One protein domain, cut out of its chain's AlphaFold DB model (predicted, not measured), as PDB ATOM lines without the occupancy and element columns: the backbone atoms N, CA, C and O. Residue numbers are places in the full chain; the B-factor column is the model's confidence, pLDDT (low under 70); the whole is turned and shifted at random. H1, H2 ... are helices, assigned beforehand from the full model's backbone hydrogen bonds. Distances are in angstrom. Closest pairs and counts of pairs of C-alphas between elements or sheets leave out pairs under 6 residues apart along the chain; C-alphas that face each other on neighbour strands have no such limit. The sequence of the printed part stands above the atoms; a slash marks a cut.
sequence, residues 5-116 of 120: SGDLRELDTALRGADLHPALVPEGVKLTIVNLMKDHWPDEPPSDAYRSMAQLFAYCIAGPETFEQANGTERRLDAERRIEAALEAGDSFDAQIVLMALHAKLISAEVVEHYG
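This is residues 5 to 116 of the 120 residues of an uncharacterized protein of Mesorhizobium amorphae CCNWGS0123 (UniProt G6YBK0). A compact knot of crossed helices is built round H3, which runs through the middle with H1, H5 and H6 packed on it. H2 lies at the end of the body that holds H1, packing on H1 and H6, while the two short helices H4 and H7 lie at the opposite end, where H4 packs on H5. The printed part has 112 residues with seven named helices, H1 to H7 in order along the chain, and no named strand; its class is all helix. It is compact, with a radius of gyration of the C-alphas of 12.9 A, and rounded, spanning 34 by 28 by 25 A.

H1, residues 5 to 17, touches H2, residues 27 to 40, with residues 7 to 11 alone; the lines are about perpendicular at 80 degrees, and the closest C-alphas, of Asp 7 and Val 34, are 6.5 A apart. H1 also touches H3, residues 49 to 62, at a steep tilt of 55 degrees, the same way, with the C-alphas of Ala 14 and Arg 51 closest at 4.9 A. H2 and H3 are near each other, with 8 pairs of C-alphas within 10 A. H4, residues 64 to 71, touches H5, residues 73 to 89, at a steep tilt of 53 degrees, opposite ways, closest at C-alphas 68 and 76, 5.5 A. H5 touches H3 about perpendicular at 86 degrees, closest at C-alphas 79 and 56, 5.4 A. H6, residues 93 to 103, touches H5 at 88 degrees, about perpendicular, closest at C-alphas 95 and 86, 4.7 A. H6 touches H3 at a shallow tilt of 34.6 degrees, only just short of steep, the same way, closest at C-alphas 97 and 57, 6.7 A. H6 touches H2 at a shallow tilt of 20 degrees, opposite ways, closest at C-alphas 93 and 40, 6.9 A. H7, residues 109 to 115, touches no helix; it is close but not clearly touching to H3, where the C-alphas of Val 111 and Cys 60 are closest at 6.4 A. In H1 to H7 every O i to N i+4 pair is within hydrogen-bond range.

H1 begins at C-alpha 5 (-24.661, -46.713, 70.359) and is 18.5 A long. H2 measures 20.1 A, H3 19.9 A and H4 10.1 A. H5, the longest, measures 24.4 A and begins at C-alpha 73 (-17.124, -14.810, 72.956). H6 measures 15.3 A. H7 measures 10.1 A and ends at C-alpha 115 (-10.472, -21.634, 88.594).

The C-alphas of Asp 43 and Glu 113 are the two farthest apart, 36.2 A. The printed part has no cut and no long link. Mean pLDDT of the printed part is 96.1, and no printed residue is under 70.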
ATOM      1  N   SER A   5     -25.296 -47.086  71.638       87.00
ATOM      2  CA  SER A   5     -24.661 -46.713  70.359       87.00
ATOM      3  C   SER A   5     -25.212 -45.416  69.744       87.00
ATOM      4  O   SER A   5     -24.503 -44.767  68.979       87.00
ATOM      5  N   GLY A   6     -26.465 -45.056  70.026       90.56
ATOM      6  CA  GLY A   6     -27.062 -43.788  69.609       90.56
ATOM      7  C   GLY A   6     -26.545 -42.624  70.436       90.56
ATOM      8  O   GLY A   6     -26.050 -41.669  69.850       90.56
ATOM      9  N   ASP A   7     -26.539 -42.770  71.763       92.12
ATOM     10  CA  ASP A   7     -26.000 -41.760  72.686       92.12
ATOM     11  C   ASP A   7     -24.557 -41.375  72.335       92.12
ATOM     12  O   ASP A   7     -24.210 -40.202  72.260       92.12
ATOM     13  N   LEU A   8     -23.712 -42.368  72.032       95.38
ATOM     14  CA  LEU A   8     -22.328 -42.123  71.617       95.38
ATOM     15  C   LEU A   8     -22.224 -41.366  70.287       95.38
ATOM     16  O   LEU A   8     -21.328 -40.545  70.123       95.38
ATOM     17  N   ARG A   9     -23.131 -41.614  69.332       95.44
ATOM     18  CA  ARG A   9     -23.162 -40.873  68.059       95.44
ATOM     19  C   ARG A   9     -23.640 -39.441  68.247       95.44
ATOM     20  O   ARG A   9     -23.143 -38.541  67.569       95.44
ATOM     21  N   GLU A  10     -24.607 -39.238  69.131       95.38
ATOM     22  CA  GLU A  10     -25.118 -37.916  69.467       95.38
ATOM     23  C   GLU A  10     -24.055 -37.093  70.193       95.38
ATOM     24  O   GLU A  10     -23.755 -35.977  69.768       95.38
ATOM     25  N   LEU A  11     -23.381 -37.701  71.171       97.12
ATOM     26  CA  LEU A  11     -22.202 -37.141  71.815       97.12
ATOM     27  C   LEU A  11     -21.131 -36.769  70.783       97.12
ATOM     28  O   LEU A  11     -20.725 -35.615  70.713       97.12
ATOM     29  N   ASP A  12     -20.713 -37.702  69.928       98.12
ATOM     30  CA  ASP A  12     -19.709 -37.448  68.888       98.12
ATOM     31  C   ASP A  12     -20.112 -36.310  67.930       98.12
ATOM     32  O   ASP A  12     -19.255 -35.594  67.405       98.12
ATOM     33  N   THR A  13     -21.407 -36.151  67.655       98.00
ATOM     34  CA  THR A  13     -21.928 -35.047  66.837       98.00
ATOM     35  C   THR A  13     -21.850 -33.725  67.594       98.00
ATOM     36  O   THR A  13     -21.395 -32.726  67.037       98.00
ATOM     37  N   ALA A  14     -22.239 -33.719  68.868       98.12
ATOM     38  CA  ALA A  14     -22.189 -32.543  69.724       98.12
ATOM     39  C   ALA A  14     -20.752 -32.061  69.974       98.12
ATOM     40  O   ALA A  14     -20.499 -30.864  69.866       98.12
ATOM     41  N   LEU A  15     -19.807 -32.979  70.206       98.50
ATOM     42  CA  LEU A  15     -18.383 -32.666  70.360       98.50
ATOM     43  C   LEU A  15     -17.830 -31.960  69.114       98.50
ATOM     44  O   LEU A  15     -17.242 -30.888  69.229       98.50
ATOM     45  N   ARG A  16     -18.107 -32.491  67.912       98.31
ATOM     46  CA  ARG A  16     -17.726 -31.820  66.655       98.31
ATOM     47  C   ARG A  16     -18.360 -30.437  66.527       98.31
ATOM     48  O   ARG A  16     -17.710 -29.513  66.060       98.31
ATOM     49  N   GLY A  17     -19.620 -30.295  66.938       97.75
ATOM     50  CA  GLY A  17     -20.330 -29.015  66.930       97.75
ATOM     51  C   GLY A  17     -19.770 -27.970  67.906       97.75
ATOM     52  O   GLY A  17     -20.073 -26.789  67.743       97.75
ATOM     53  N   ALA A  18     -18.975 -28.397  68.890       97.94
ATOM     54  CA  ALA A  18     -18.252 -27.546  69.837       97.94
ATOM     55  C   ALA A  18     -16.763 -27.365  69.469       97.94
ATOM     56  O   ALA A  18     -15.985 -26.886  70.288       97.94
ATOM     57  N   ASP A  19     -16.374 -27.754  68.249       98.12
ATOM     58  CA  ASP A  19     -14.994 -27.751  67.744       98.12
ATOM     59  C   ASP A  19     -14.024 -28.686  68.495       98.12
ATOM     60  O   ASP A  19     -12.808 -28.524  68.464       98.12
ATOM     61  N   LEU A  20     -14.548 -29.738  69.133       97.88
ATOM     62  CA  LEU A  20     -13.741 -30.793  69.741       97.88
ATOM     63  C   LEU A  20     -13.814 -32.080  68.913       97.88
ATOM     64  O   LEU A  20     -14.850 -32.744  68.823       97.88
ATOM     65  N   HIS A  21     -12.689 -32.487  68.324       97.81
ATOM     66  CA  HIS A  21     -12.655 -33.718  67.539       97.81
ATOM     67  C   HIS A  21     -12.852 -34.956  68.445       97.81
ATOM     68  O   HIS A  21     -12.037 -35.186  69.340       97.81
ATOM     69  N   PRO A  22     -13.845 -35.838  68.195       97.50
ATOM     70  CA  PRO A  22     -14.173 -36.917  69.131       97.50
ATOM     71  C   PRO A  22     -13.074 -37.958  69.353       97.50
ATOM     72  O   PRO A  22     -13.122 -38.683  70.339       97.50
ATOM     73  N   ALA A  23     -12.099 -38.073  68.447       97.12
ATOM     74  CA  ALA A  23     -10.945 -38.961  68.639       97.12
ATOM     75  C   ALA A  23      -9.963 -38.469  69.721       97.12
ATOM     76  O   ALA A  23      -9.124 -39.246  70.162       97.12
ATOM     77  N   LEU A  24     -10.066 -37.204  70.143       95.94
ATOM     78  CA  LEU A  24      -9.282 -36.655  71.254       95.94
ATOM     79  C   LEU A  24      -9.864 -37.046  72.619       95.94
ATOM     80  O   LEU A  24      -9.199 -36.891  73.637       95.94
ATOM     81  N   VAL A  25     -11.094 -37.569  72.642       97.94
ATOM     82  CA  VAL A  25     -11.783 -37.976  73.865       97.94
ATOM     83  C   VAL A  25     -11.686 -39.498  74.004       97.94
ATOM     84  O   VAL A  25     -12.223 -40.213  73.153       97.94
ATOM     85  N   PRO A  26     -11.034 -40.023  75.058       97.75
ATOM     86  CA  PRO A  26     -10.960 -41.458  75.301       97.75
ATOM     87  C   PRO A  26     -12.350 -42.095  75.389       97.75
ATOM     88  O   PRO A  26     -13.268 -41.531  75.981       97.75
ATOM     89  N   GLU A  27     -12.499 -43.314  74.870       96.31
ATOM     90  CA  GLU A  27     -13.797 -44.007  74.852       96.31
ATOM     91  C   GLU A  27     -14.394 -44.171  76.260       96.31
ATOM     92  O   GLU A  27     -15.588 -43.974  76.459       96.31
ATOM     93  N   GLY A  28     -13.555 -44.455  77.264       96.12
ATOM     94  CA  GLY A  28     -13.994 -44.531  78.662       96.12
ATOM     95  C   GLY A  28     -14.624 -43.227  79.159       96.12
ATOM     96  O   GLY A  28     -15.639 -43.268  79.845       96.12
ATOM     97  N   VAL A  29     -14.089 -42.078  78.743       97.81
ATOM     98  CA  VAL A  29     -14.623 -40.755  79.090       97.81
ATOM     99  C   VAL A  29     -15.968 -40.511  78.411       97.81
ATOM    100  O   VAL A  29     -16.911 -40.079  79.067       97.81
ATOM    101  N   LYS A  30     -16.103 -40.866  77.128       97.75
ATOM    102  CA  LYS A  30     -17.387 -40.767  76.414       97.75
ATOM    103  C   LYS A  30     -18.482 -41.586  77.083       97.75
ATOM    104  O   LYS A  30     -19.613 -41.128  77.218       97.75
ATOM    105  N   LEU A  31     -18.140 -42.795  77.522       96.88
ATOM    106  CA  LEU A  31     -19.062 -43.664  78.245       96.88
ATOM    107  C   LEU A  31     -19.464 -43.076  79.595       96.88
ATOM    108  O   LEU A  31     -20.644 -43.124  79.933       96.88
ATOM    109  N   THR A  32     -18.518 -42.492  80.332       97.12
ATOM    110  CA  THR A  32     -18.821 -41.769  81.571       97.12
ATOM    111  C   THR A  32     -19.759 -40.596  81.306       97.12
ATOM    112  O   THR A  32     -20.772 -40.491  81.984       97.12
ATOM    113  N   ILE A  33     -19.504 -39.778  80.279       96.81
ATOM    114  CA  ILE A  33     -20.388 -38.665  79.890       96.81
ATOM    115  C   ILE A  33     -21.806 -39.163  79.599       96.81
ATOM    116  O   ILE A  33     -22.766 -38.622  80.135       96.81
ATOM    117  N   VAL A  34     -21.957 -40.212  78.785       95.50
ATOM    118  CA  VAL A  34     -23.279 -40.779  78.467       95.50
ATOM    119  C   VAL A  34     -23.992 -41.301  79.718       95.50
ATOM    120  O   VAL A  34     -25.210 -41.177  79.812       95.50
ATOM    121  N   ASN A  35     -23.265 -41.875  80.679       95.00
ATOM    122  CA  ASN A  35     -23.861 -42.309  81.943       95.00
ATOM    123  C   ASN A  35     -24.307 -41.108  82.790       95.00
ATOM    124  O   ASN A  35     -25.457 -41.081  83.206       95.00
ATOM    125  N   LEU A  36     -23.463 -40.080  82.937       95.50
ATOM    126  CA  LEU A  36     -23.815 -38.846  83.650       95.50
ATOM    127  C   LEU A  36     -25.051 -38.168  83.038       95.50
ATOM    128  O   LEU A  36     -25.934 -37.720  83.762       95.50
ATOM    129  N   MET A  37     -25.146 -38.128  81.703       94.88
ATOM    130  CA  MET A  37     -26.319 -37.602  80.994       94.88
ATOM    131  C   MET A  37     -27.599 -38.366  81.366       94.88
ATOM    132  O   MET A  37     -28.636 -37.745  81.565       94.88
ATOM    133  N   LYS A  38     -27.536 -39.697  81.482       92.69
ATOM    134  CA  LYS A  38     -28.687 -40.541  81.857       92.69
ATOM    135  C   LYS A  38     -29.056 -40.429  83.327       92.69
ATOM    136  O   LYS A  38     -30.229 -40.510  83.664       92.69
ATOM    137  N   ASP A  39     -28.065 -40.257  84.190       93.50
ATOM    138  CA  ASP A  39     -28.306 -40.069  85.617       93.50
ATOM    139  C   ASP A  39     -28.966 -38.704  85.873       93.50
ATOM    140  O   ASP A  39     -29.849 -38.589  86.722       93.50
ATOM    141  N   HIS A  40     -28.586 -37.677  85.101       94.56
ATOM    142  CA  HIS A  40     -29.179 -36.344  85.189       94.56
ATOM    143  C   HIS A  40     -30.554 -36.245  84.507       94.56
ATOM    144  O   HIS A  40     -31.469 -35.614  85.039       94.56
ATOM    145  N   TRP A  41     -30.721 -36.904  83.356       91.69
ATOM    146  CA  TRP A  41     -31.991 -37.040  82.643       91.69
ATOM    147  C   TRP A  41     -32.387 -38.520  82.566       91.69
ATOM    148  O   TRP A  41     -32.021 -39.197  81.603       91.69
ATOM    149  N   PRO A  42     -33.142 -39.034  83.559       82.19
ATOM    150  CA  PRO A  42     -33.575 -40.433  83.567       82.19
ATOM    151  C   PRO A  42     -34.564 -40.761  82.436       82.19
ATOM    152  O   PRO A  42     -34.677 -41.920  82.031       82.19
ATOM    153  N   ASP A  43     -35.253 -39.740  81.920       86.12
ATOM    154  CA  ASP A  43     -36.103 -39.808  80.732       86.12
ATOM    155  C   ASP A  43     -35.331 -39.347  79.474       86.12
ATOM    156  O   ASP A  43     -34.116 -39.492  79.372       86.12
ATOM    157  N   GLU A  44     -36.025 -38.816  78.465       83.31
ATOM    158  CA  GLU A  44     -35.376 -38.277  77.269       83.31
ATOM    159  C   GLU A  44     -34.786 -36.884  77.571       83.31
ATOM    160  O   GLU A  44     -35.527 -35.996  78.009       83.31
ATOM    161  N   PRO A  45     -33.468 -36.670  77.373       86.44
ATOM    162  CA  PRO A  45     -32.861 -35.369  77.609       86.44
ATOM    163  C   PRO A  45     -33.418 -34.319  76.631       86.44
ATOM    164  O   PRO A  45     -33.812 -34.656  75.509       86.44
ATOM    165  N   PRO A  46     -33.421 -33.029  77.014       90.50
ATOM    166  CA  PRO A  46     -33.711 -31.935  76.094       90.50
ATOM    167  C   PRO A  46     -32.857 -32.014  74.823       90.50
ATOM    168  O   PRO A  46     -31.704 -32.445  74.857       90.50
ATOM    169  N   SER A  47     -33.400 -31.556  73.694       87.12
ATOM    170  CA  SER A  47     -32.750 -31.678  72.378       87.12
ATOM    171  C   SER A  47     -31.408 -30.943  72.262       87.12
ATOM    172  O   SER A  47     -30.616 -31.220  71.363       87.12
ATOM    173  N   ASP A  48     -31.138 -29.998  73.156       92.81
ATOM    174  CA  ASP A  48     -29.900 -29.234  73.244       92.81
ATOM    175  C   ASP A  48     -28.950 -29.732  74.343       92.81
ATOM    176  O   ASP A  48     -27.827 -29.236  74.427       92.81
ATOM    177  N   ALA A  49     -29.331 -30.735  75.137       94.94
ATOM    178  CA  ALA A  49     -28.569 -31.185  76.300       94.94
ATOM    179  C   ALA A  49     -27.150 -31.646  75.930       94.94
ATOM    180  O   ALA A  49     -26.169 -31.150  76.487       94.94
ATOM    181  N   TYR A  50     -27.014 -32.515  74.919       95.94
ATOM    182  CA  TYR A  50     -25.699 -32.955  74.437       95.94
ATOM    183  C   TYR A  50     -24.861 -31.794  73.907       95.94
ATOM    184  O   TYR A  50     -23.656 -31.745  74.148       95.94
ATOM    185  N   ARG A  51     -25.484 -30.840  73.207       96.69
ATOM    186  CA  ARG A  51     -24.799 -29.648  72.692       96.69
ATOM    187  C   ARG A  51     -24.308 -28.760  73.835       96.69
ATOM    188  O   ARG A  51     -23.185 -28.270  73.772       96.69
ATOM    189  N   SER A  52     -25.146 -28.527  74.839       96.62
ATOM    190  CA  SER A  52     -24.824 -27.688  75.992       96.62
ATOM    191  C   SER A  52     -23.706 -28.307  76.833       96.62
ATOM    192  O   SER A  52     -22.743 -27.624  77.183       96.62
ATOM    193  N   MET A  53     -23.773 -29.613  77.096       97.56
ATOM    194  CA  MET A  53     -22.715 -30.350  77.788       97.56
ATOM    195  C   MET A  53     -21.408 -30.350  76.978       97.56
ATOM    196  O   MET A  53     -20.353 -30.033  77.524       97.56
ATOM    197  N   ALA A  54     -21.469 -30.615  75.666       98.38
ATOM    198  CA  ALA A  54     -20.286 -30.631  74.806       98.38
ATOM    199  C   ALA A  54     -19.568 -29.276  74.754       98.38
ATOM    200  O   ALA A  54     -18.346 -29.259  74.674       98.38
ATOM    201  N   GLN A  55     -20.296 -28.157  74.831       98.25
ATOM    202  CA  GLN A  55     -19.689 -26.822  74.904       98.25
ATOM    203  C   GLN A  55     -18.861 -26.638  76.175       98.25
ATOM    204  O   GLN A  55     -17.702 -26.243  76.082       98.25
ATOM    205  N   LEU A  56     -19.416 -26.972  77.344       98.62
ATOM    206  CA  LEU A  56     -18.679 -26.882  78.607       98.62
ATOM    207  C   LEU A  56     -17.452 -27.803  78.600       98.62
ATOM    208  O   LEU A  56     -16.351 -27.391  78.965       98.62
ATOM    209  N   PHE A  57     -17.624 -29.043  78.140       98.69
ATOM    210  CA  PHE A  57     -16.533 -30.012  78.071       98.69
ATOM    211  C   PHE A  57     -15.430 -29.583  77.088       98.69
ATOM    212  O   PHE A  57     -14.246 -29.702  77.397       98.69
ATOM    213  N   ALA A  58     -15.799 -29.031  75.929       98.50
ATOM    214  CA  ALA A  58     -14.847 -28.494  74.964       98.50
ATOM    215  C   ALA A  58     -14.097 -27.273  75.513       98.50
ATOM    216  O   ALA A  58     -12.886 -27.199  75.325       98.50
ATOM    217  N   TYR A  59     -14.767 -26.372  76.244       98.75
ATOM    218  CA  TYR A  59     -14.103 -25.262  76.937       98.75
ATOM    219  C   TYR A  59     -13.058 -25.778  77.931       98.75
ATOM    220  O   TYR A  59     -11.916 -25.321  77.911       98.75
ATOM    221  N   CYS A  60     -13.409 -26.785  78.741       98.44
ATOM    222  CA  CYS A  60     -12.480 -27.385  79.700       98.44
ATOM    223  C   CYS A  60     -11.209 -27.914  79.017       98.44
ATOM    224  O   CYS A  60     -10.120 -27.766  79.561       98.44
ATOM    225  N   ILE A  61     -11.331 -28.522  77.834       98.38
ATOM    226  CA  ILE A  61     -10.200 -29.124  77.111       98.38
ATOM    227  C   ILE A  61      -9.380 -28.079  76.348       98.38
ATOM    228  O   ILE A  61      -8.154 -28.115  76.380       98.38
ATOM    229  N   ALA A  62     -10.046 -27.169  75.639       97.88
ATOM    230  CA  ALA A  62      -9.389 -26.208  74.757       97.88
ATOM    231  C   ALA A  62      -8.778 -25.020  75.515       97.88
ATOM    232  O   ALA A  62      -7.767 -24.471  75.080       97.88
ATOM    233  N   GLY A  63      -9.382 -24.628  76.638       97.81
ATOM    234  CA  GLY A  63      -9.080 -23.378  77.328       97.81
ATOM    235  C   GLY A  63      -9.772 -22.153  76.709       97.81
ATOM    236  O   GLY A  63     -10.298 -22.234  75.593       97.81
ATOM    237  N   PRO A  64      -9.787 -21.013  77.425       96.88
ATOM    238  CA  PRO A  64     -10.581 -19.831  77.093       96.88
ATOM    239  C   PRO A  64     -10.295 -19.270  75.696       96.88
ATOM    240  O   PRO A  64     -11.225 -19.102  74.905       96.88
ATOM    241  N   GLU A  65      -9.021 -19.017  75.369       96.75
ATOM    242  CA  GLU A  65      -8.637 -18.375  74.105       96.75
ATOM    243  C   GLU A  65      -8.953 -19.255  72.890       96.75
ATOM    244  O   GLU A  65      -9.579 -18.800  71.929       96.75
ATOM    245  N   THR A  66      -8.551 -20.528  72.934       97.56
ATOM    246  CA  THR A  66      -8.779 -21.468  71.824       97.56
ATOM    247  C   THR A  66     -10.271 -21.734  71.642       97.56
ATOM    248  O   THR A  66     -10.769 -21.758  70.516       97.56
ATOM    249  N   PHE A  67     -11.011 -21.877  72.745       98.31
ATOM    250  CA  PHE A  67     -12.452 -22.068  72.686       98.31
ATOM    251  C   PHE A  67     -13.163 -20.855  72.075       98.31
ATOM    252  O   PHE A  67     -14.005 -21.036  71.196       98.31
ATOM    253  N   GLU A  68     -12.825 -19.629  72.487       98.31
ATOM    254  CA  GLU A  68     -13.429 -18.410  71.938       98.31
ATOM    255  C   GLU A  68     -13.176 -18.260  70.436       98.31
ATOM    256  O   GLU A  68     -14.098 -17.895  69.706       98.31
ATOM    257  N   GLN A  69     -11.976 -18.582  69.949       97.94
ATOM    258  CA  GLN A  69     -11.667 -18.506  68.516       97.94
ATOM    259  C   GLN A  69     -12.588 -19.394  67.667       97.94
ATOM    260  O   GLN A  69     -12.979 -18.999  66.568       97.94
ATOM    261  N   ALA A  70     -12.956 -20.571  68.177       97.19
ATOM    262  CA  ALA A  70     -13.801 -21.525  67.465       97.19
ATOM    263  C   ALA A  70     -15.308 -21.320  67.699       97.19
ATOM    264  O   ALA A  70     -16.122 -21.521  66.796       97.19
ATOM    265  N   ASN A  71     -15.695 -20.935  68.916       97.50
ATOM    266  CA  ASN A  71     -17.085 -20.939  69.380       97.50
ATOM    267  C   ASN A  71     -17.671 -19.532  69.596       97.50
ATOM    268  O   ASN A  71     -18.893 -19.389  69.678       97.50
ATOM    269  N   GLY A  72     -16.828 -18.501  69.650       98.00
ATOM    270  CA  GLY A  72     -17.200 -17.108  69.885       98.00
ATOM    271  C   GLY A  72     -17.280 -16.717  71.364       98.00
ATOM    272  O   GLY A  72     -17.455 -17.549  72.258       98.00
ATOM    273  N   THR A  73     -17.192 -15.409  71.613       98.12
ATOM    274  CA  THR A  73     -17.124 -14.810  72.956       98.12
ATOM    275  C   THR A  73     -18.340 -15.137  73.821       98.12
ATOM    276  O   THR A  73     -18.190 -15.422  75.004       98.12
ATOM    277  N   GLU A  74     -19.551 -15.133  73.255       98.06
ATOM    278  CA  GLU A  74     -20.778 -15.405  74.022       98.06
ATOM    279  C   GLU A  74     -20.766 -16.802  74.649       98.06
ATOM    280  O   GLU A  74     -21.113 -16.957  75.817       98.06
ATOM    281  N   ARG A  75     -20.313 -17.812  73.897       97.88
ATOM    282  CA  ARG A  75     -20.206 -19.185  74.406       97.88
ATOM    283  C   ARG A  75     -19.082 -19.324  75.421       97.88
ATOM    284  O   ARG A  75     -19.236 -20.091  76.365       97.88
ATOM    285  N   ARG A  76     -17.973 -18.593  75.243       98.25
ATOM    286  CA  ARG A  76     -16.895 -18.543  76.241       98.25
ATOM    287  C   ARG A  76     -17.449 -18.040  77.574       98.25
ATOM    288  O   ARG A  76     -17.365 -18.748  78.566       98.25
ATOM    289  N   LEU A  77     -18.089 -16.871  77.569       98.31
ATOM    290  CA  LEU A  77     -18.678 -16.267  78.770       98.31
ATOM    291  C   LEU A  77     -19.750 -17.160  79.409       98.31
ATOM    292  O   LEU A  77     -19.889 -17.186  80.630       98.31
ATOM    293  N   ASP A  78     -20.523 -17.892  78.605       98.31
ATOM    294  CA  ASP A  78     -21.488 -18.851  79.137       98.31
ATOM    295  C   ASP A  78     -20.817 -20.020  79.865       98.31
ATOM    296  O   ASP A  78     -21.198 -20.331  80.994       98.31
ATOM    297  N   ALA A  79     -19.787 -20.620  79.262       98.31
ATOM    298  CA  ALA A  79     -19.016 -21.689  79.888       98.31
ATOM    299  C   ALA A  79     -18.357 -21.222  81.196       98.31
ATOM    300  O   ALA A  79     -18.409 -21.940  82.190       98.31
ATOM    301  N   GLU A  80     -17.818 -20.002  81.223       98.38
ATOM    302  CA  GLU A  80     -17.194 -19.422  82.418       98.38
ATOM    303  C   GLU A  80     -18.188 -19.281  83.572       98.38
ATOM    304  O   GLU A  80     -17.942 -19.795  84.663       98.38
ATOM    305  N   ARG A  81     -19.363 -18.691  83.312       98.31
ATOM    306  CA  ARG A  81     -20.435 -18.583  84.319       98.31
ATOM    307  C   ARG A  81     -20.895 -19.947  84.825       98.31
ATOM    308  O   ARG A  81     -21.241 -20.090  85.994       98.31
ATOM    309  N   ARG A  82     -20.942 -20.948  83.943       98.12
ATOM    310  CA  ARG A  82     -21.326 -22.316  84.312       98.12
ATOM    311  C   ARG A  82     -20.289 -22.974  85.212       98.12
ATOM    312  O   ARG A  82     -20.682 -23.640  86.164       98.12
ATOM    313  N   ILE A  83     -18.996 -22.762  84.961       97.88
ATOM    314  CA  ILE A  83     -17.930 -23.247  85.847       97.88
ATOM    315  C   ILE A  83     -18.027 -22.562  87.210       97.88
ATOM    316  O   ILE A  83     -18.013 -23.252  88.224       97.88
ATOM    317  N   GLU A  84     -18.203 -21.241  87.254       97.62
ATOM    318  CA  GLU A  84     -18.380 -20.504  88.514       97.62
ATOM    319  C   GLU A  84     -19.564 -21.053  89.326       97.62
ATOM    320  O   GLU A  84     -19.405 -21.428  90.487       97.62
ATOM    321  N   ALA A  85     -20.728 -21.215  88.692       97.81
ATOM    322  CA  ALA A  85     -21.907 -21.785  89.342       97.81
ATOM    323  C   ALA A  85     -21.701 -23.248  89.779       97.81
ATOM    324  O   ALA A  85     -22.217 -23.677  90.813       97.81
ATOM    325  N   ALA A  86     -20.952 -24.035  89.004       96.69
ATOM    326  CA  ALA A  86     -20.616 -25.410  89.350       96.69
ATOM    327  C   ALA A  86     -19.713 -25.490  90.587       96.69
ATOM    328  O   ALA A  86     -19.929 -26.356  91.434       96.69
ATOM    329  N   LEU A  87     -18.751 -24.574  90.715       95.06
ATOM    330  CA  LEU A  87     -17.881 -24.473  91.886       95.06
ATOM    331  C   LEU A  87     -18.652 -24.060  93.141       95.06
ATOM    332  O   LEU A  87     -18.379 -24.582  94.219       95.06
ATOM    333  N   GLU A  88     -19.636 -23.170  93.005       95.44
ATOM    334  CA  GLU A  88     -20.512 -22.781  94.116       95.44
ATOM    335  C   GLU A  88     -21.434 -23.924  94.569       95.44
ATOM    336  O   GLU A  88     -21.638 -24.113  95.768       95.44
ATOM    337  N   ALA A  89     -21.993 -24.689  93.626       94.50
ATOM    338  CA  ALA A  89     -22.902 -25.796  93.930       94.50
ATOM    339  C   ALA A  89     -22.177 -27.050  94.452       94.50
ATOM    340  O   ALA A  89     -22.693 -27.744  95.325       94.50
ATOM    341  N   GLY A  90     -20.993 -27.357  93.918       89.69
ATOM    342  CA  GLY A  90     -20.137 -28.475  94.329       89.69
ATOM    343  C   GLY A  90     -20.519 -29.854  93.771       89.69
ATOM    344  O   GLY A  90     -19.630 -30.671  93.545       89.69
ATOM    345  N   ASP A  91     -21.801 -30.127  93.507       92.25
ATOM    346  CA  ASP A  91     -22.284 -31.443  93.042       92.25
ATOM    347  C   ASP A  91     -23.187 -31.397  91.794       92.25
ATOM    348  O   ASP A  91     -23.749 -32.417  91.376       92.25
ATOM    349  N   SER A  92     -23.291 -30.227  91.159       95.88
ATOM    350  CA  SER A  92     -24.095 -30.039  89.951       95.88
ATOM    351  C   SER A  92     -23.614 -30.921  88.792       95.88
ATOM    352  O   SER A  92     -22.478 -31.399  88.761       95.88
ATOM    353  N   PHE A  93     -24.470 -31.119  87.786       96.62
ATOM    354  CA  PHE A  93     -24.084 -31.848  86.573       96.62
ATOM    355  C   PHE A  93     -22.840 -31.235  85.908       96.62
ATOM    356  O   PHE A  93     -21.915 -31.956  85.543       96.62
ATOM    357  N   ASP A  94     -22.765 -29.905  85.840       97.75
ATOM    358  CA  ASP A  94     -21.595 -29.197  85.319       97.75
ATOM    359  C   ASP A  94     -20.345 -29.437  86.183       97.75
ATOM    360  O   ASP A  94     -19.269 -29.674  85.632       97.75
ATOM    361  N   ALA A  95     -20.477 -29.485  87.516       97.38
ATOM    362  CA  ALA A  95     -19.369 -29.825  88.416       97.38
ATOM    363  C   ALA A  95     -18.840 -31.241  88.144       97.38
ATOM    364  O   ALA A  95     -17.630 -31.456  88.082       97.38
ATOM    365  N   GLN A  96     -19.738 -32.196  87.891       97.44
ATOM    366  CA  GLN A  96     -19.369 -33.569  87.542       97.44
ATOM    367  C   GLN A  96     -18.648 -33.646  86.188       97.44
ATOM    368  O   GLN A  96     -17.694 -34.413  86.052       97.44
ATOM    369  N   ILE A  97     -19.039 -32.828  85.200       97.94
ATOM    370  CA  ILE A  97     -18.337 -32.729  83.911       97.94
ATOM    371  C   ILE A  97     -16.925 -32.155  84.089       97.94
ATOM    372  O   ILE A  97     -15.966 -32.733  83.569       97.94
ATOM    373  N   VAL A  98     -16.778 -31.062  84.843       97.50
ATOM    374  CA  VAL A  98     -15.474 -30.429  85.115       97.50
ATOM    375  C   VAL A  98     -14.553 -31.385  85.876       97.50
ATOM    376  O   VAL A  98     -13.415 -31.613  85.463       97.50
ATOM    377  N   LEU A  99     -15.056 -32.016  86.940       96.56
ATOM    378  CA  LEU A  99     -14.305 -32.974  87.751       96.56
ATOM    379  C   LEU A  99     -13.872 -34.200  86.933       96.56
ATOM    380  O   LEU A  99     -12.744 -34.677  87.052       96.56
ATOM    381  N   MET A 100     -14.743 -34.695  86.054       97.00
ATOM    382  CA  MET A 100     -14.418 -35.792  85.146       97.00
ATOM    383  C   MET A 100     -13.326 -35.397  84.141       97.00
ATOM    384  O   MET A 100     -12.388 -36.174  83.944       97.00
ATOM    385  N   ALA A 101     -13.381 -34.194  83.556       97.88
ATOM    386  CA  ALA A 101     -12.326 -33.689  82.672       97.88
ATOM    387  C   ALA A 101     -10.976 -33.559  83.403       97.88
ATOM    388  O   ALA A 101      -9.927 -33.899  82.841       97.88
ATOM    389  N   LEU A 102     -11.012 -33.128  84.668       96.94
ATOM    390  CA  LEU A 102      -9.850 -33.020  85.544       96.94
ATOM    391  C   LEU A 102      -9.239 -34.391  85.870       96.94
ATOM    392  O   LEU A 102      -8.058 -34.612  85.600       96.94
ATOM    393  N   HIS A 103     -10.031 -35.352  86.356       95.75
ATOM    394  CA  HIS A 103      -9.547 -36.708  86.652       95.75
ATOM    395  C   HIS A 103      -9.036 -37.445  85.410       95.75
ATOM    396  O   HIS A 103      -8.063 -38.200  85.490       95.75
ATOM    397  N   ALA A 104      -9.660 -37.214  84.253       96.31
ATOM    398  CA  ALA A 104      -9.213 -37.774  82.983       96.31
ATOM    399  C   ALA A 104      -7.925 -37.119  82.448       96.31
ATOM    400  O   ALA A 104      -7.392 -37.590  81.443       96.31
ATOM    401  N   LYS A 105      -7.416 -36.066  83.109       96.38
ATOM    402  CA  LYS A 105      -6.261 -35.259  82.677       96.38
ATOM    403  C   LYS A 105      -6.443 -34.667  81.277       96.38
ATOM    404  O   LYS A 105      -5.483 -34.555  80.519       96.38
ATOM    405  N   LEU A 106      -7.687 -34.340  80.930       97.31
ATOM    406  CA  LEU A 106      -8.046 -33.719  79.656       97.31
ATOM    407  C   LEU A 106      -8.200 -32.205  79.775       97.31
ATOM    408  O   LEU A 106      -8.127 -31.511  78.767       97.31
ATOM    409  N   ILE A 107      -8.443 -31.709  80.987       97.94
ATOM    410  CA  ILE A 107      -8.625 -30.284  81.239       97.94
ATOM    411  C   ILE A 107      -7.338 -29.496  80.951       97.94
ATOM    412  O   ILE A 107      -6.233 -29.941  81.270       97.94
ATOM    413  N   SER A 108      -7.489 -28.320  80.348       97.94
ATOM    414  CA  SER A 108      -6.403 -27.378  80.092       97.94
ATOM    415  C   SER A 108      -5.809 -26.863  81.405       97.94
ATOM    416  O   SER A 108      -6.538 -26.543  82.346       97.94
ATOM    417  N   ALA A 109      -4.481 -26.724  81.446       96.88
ATOM    418  CA  ALA A 109      -3.775 -26.142  82.586       96.88
ATOM    419  C   ALA A 109      -4.251 -24.713  82.890       96.88
ATOM    420  O   ALA A 109      -4.400 -24.355  84.051       96.88
ATOM    421  N   GLU A 110      -4.575 -23.933  81.856       97.06
ATOM    422  CA  GLU A 110      -5.081 -22.567  82.007       97.06
ATOM    423  C   GLU A 110      -6.419 -22.538  82.760       97.06
ATOM    424  O   GLU A 110      -6.608 -21.725  83.658       97.06
ATOM    425  N   VAL A 111      -7.328 -23.472  82.453       97.75
ATOM    426  CA  VAL A 111      -8.624 -23.590  83.144       97.75
ATOM    427  C   VAL A 111      -8.411 -24.014  84.599       97.75
ATOM    428  O   VAL A 111      -9.049 -23.477  85.500       97.75
ATOM    429  N   VAL A 112      -7.485 -24.943  84.852       97.69
ATOM    430  CA  VAL A 112      -7.134 -25.363  86.218       97.69
ATOM    431  C   VAL A 112      -6.601 -24.194  87.039       97.69
ATOM    432  O   VAL A 112      -7.065 -23.981  88.157       97.69
ATOM    433  N   GLU A 113      -5.656 -23.431  86.490       96.69
ATOM    434  CA  GLU A 113      -5.046 -22.283  87.160       96.69
ATOM    435  C   GLU A 113      -6.055 -21.156  87.397       96.69
ATOM    436  O   GLU A 113      -6.105 -20.602  88.494       96.69
ATOM    437  N   HIS A 114      -6.885 -20.848  86.399       95.38
ATOM    438  CA  HIS A 114      -7.865 -19.767  86.481       95.38
ATOM    439  C   HIS A 114      -8.925 -20.016  87.561       95.38
ATOM    440  O   HIS A 114      -9.282 -19.101  88.300       95.38
ATOM    441  N   TYR A 115      -9.396 -21.260  87.676       96.06
ATOM    442  CA  TYR A 115     -10.472 -21.634  88.594       96.06
ATOM    443  C   TYR A 115      -9.994 -22.308  89.888       96.06
ATOM    444  O   TYR A 115     -10.815 -22.639  90.740       96.06
ATOM    445  N   GLY A 116      -8.686 -22.529  90.055       94.56
ATOM    446  CA  GLY A 116      -8.129 -23.205  91.231       94.56
ATOM    447  C   GLY A 116      -8.618 -24.648  91.392       94.56
ATOM    448  O   GLY A 116      -8.871 -25.096  92.510       94.56
TER     449      GLY A 116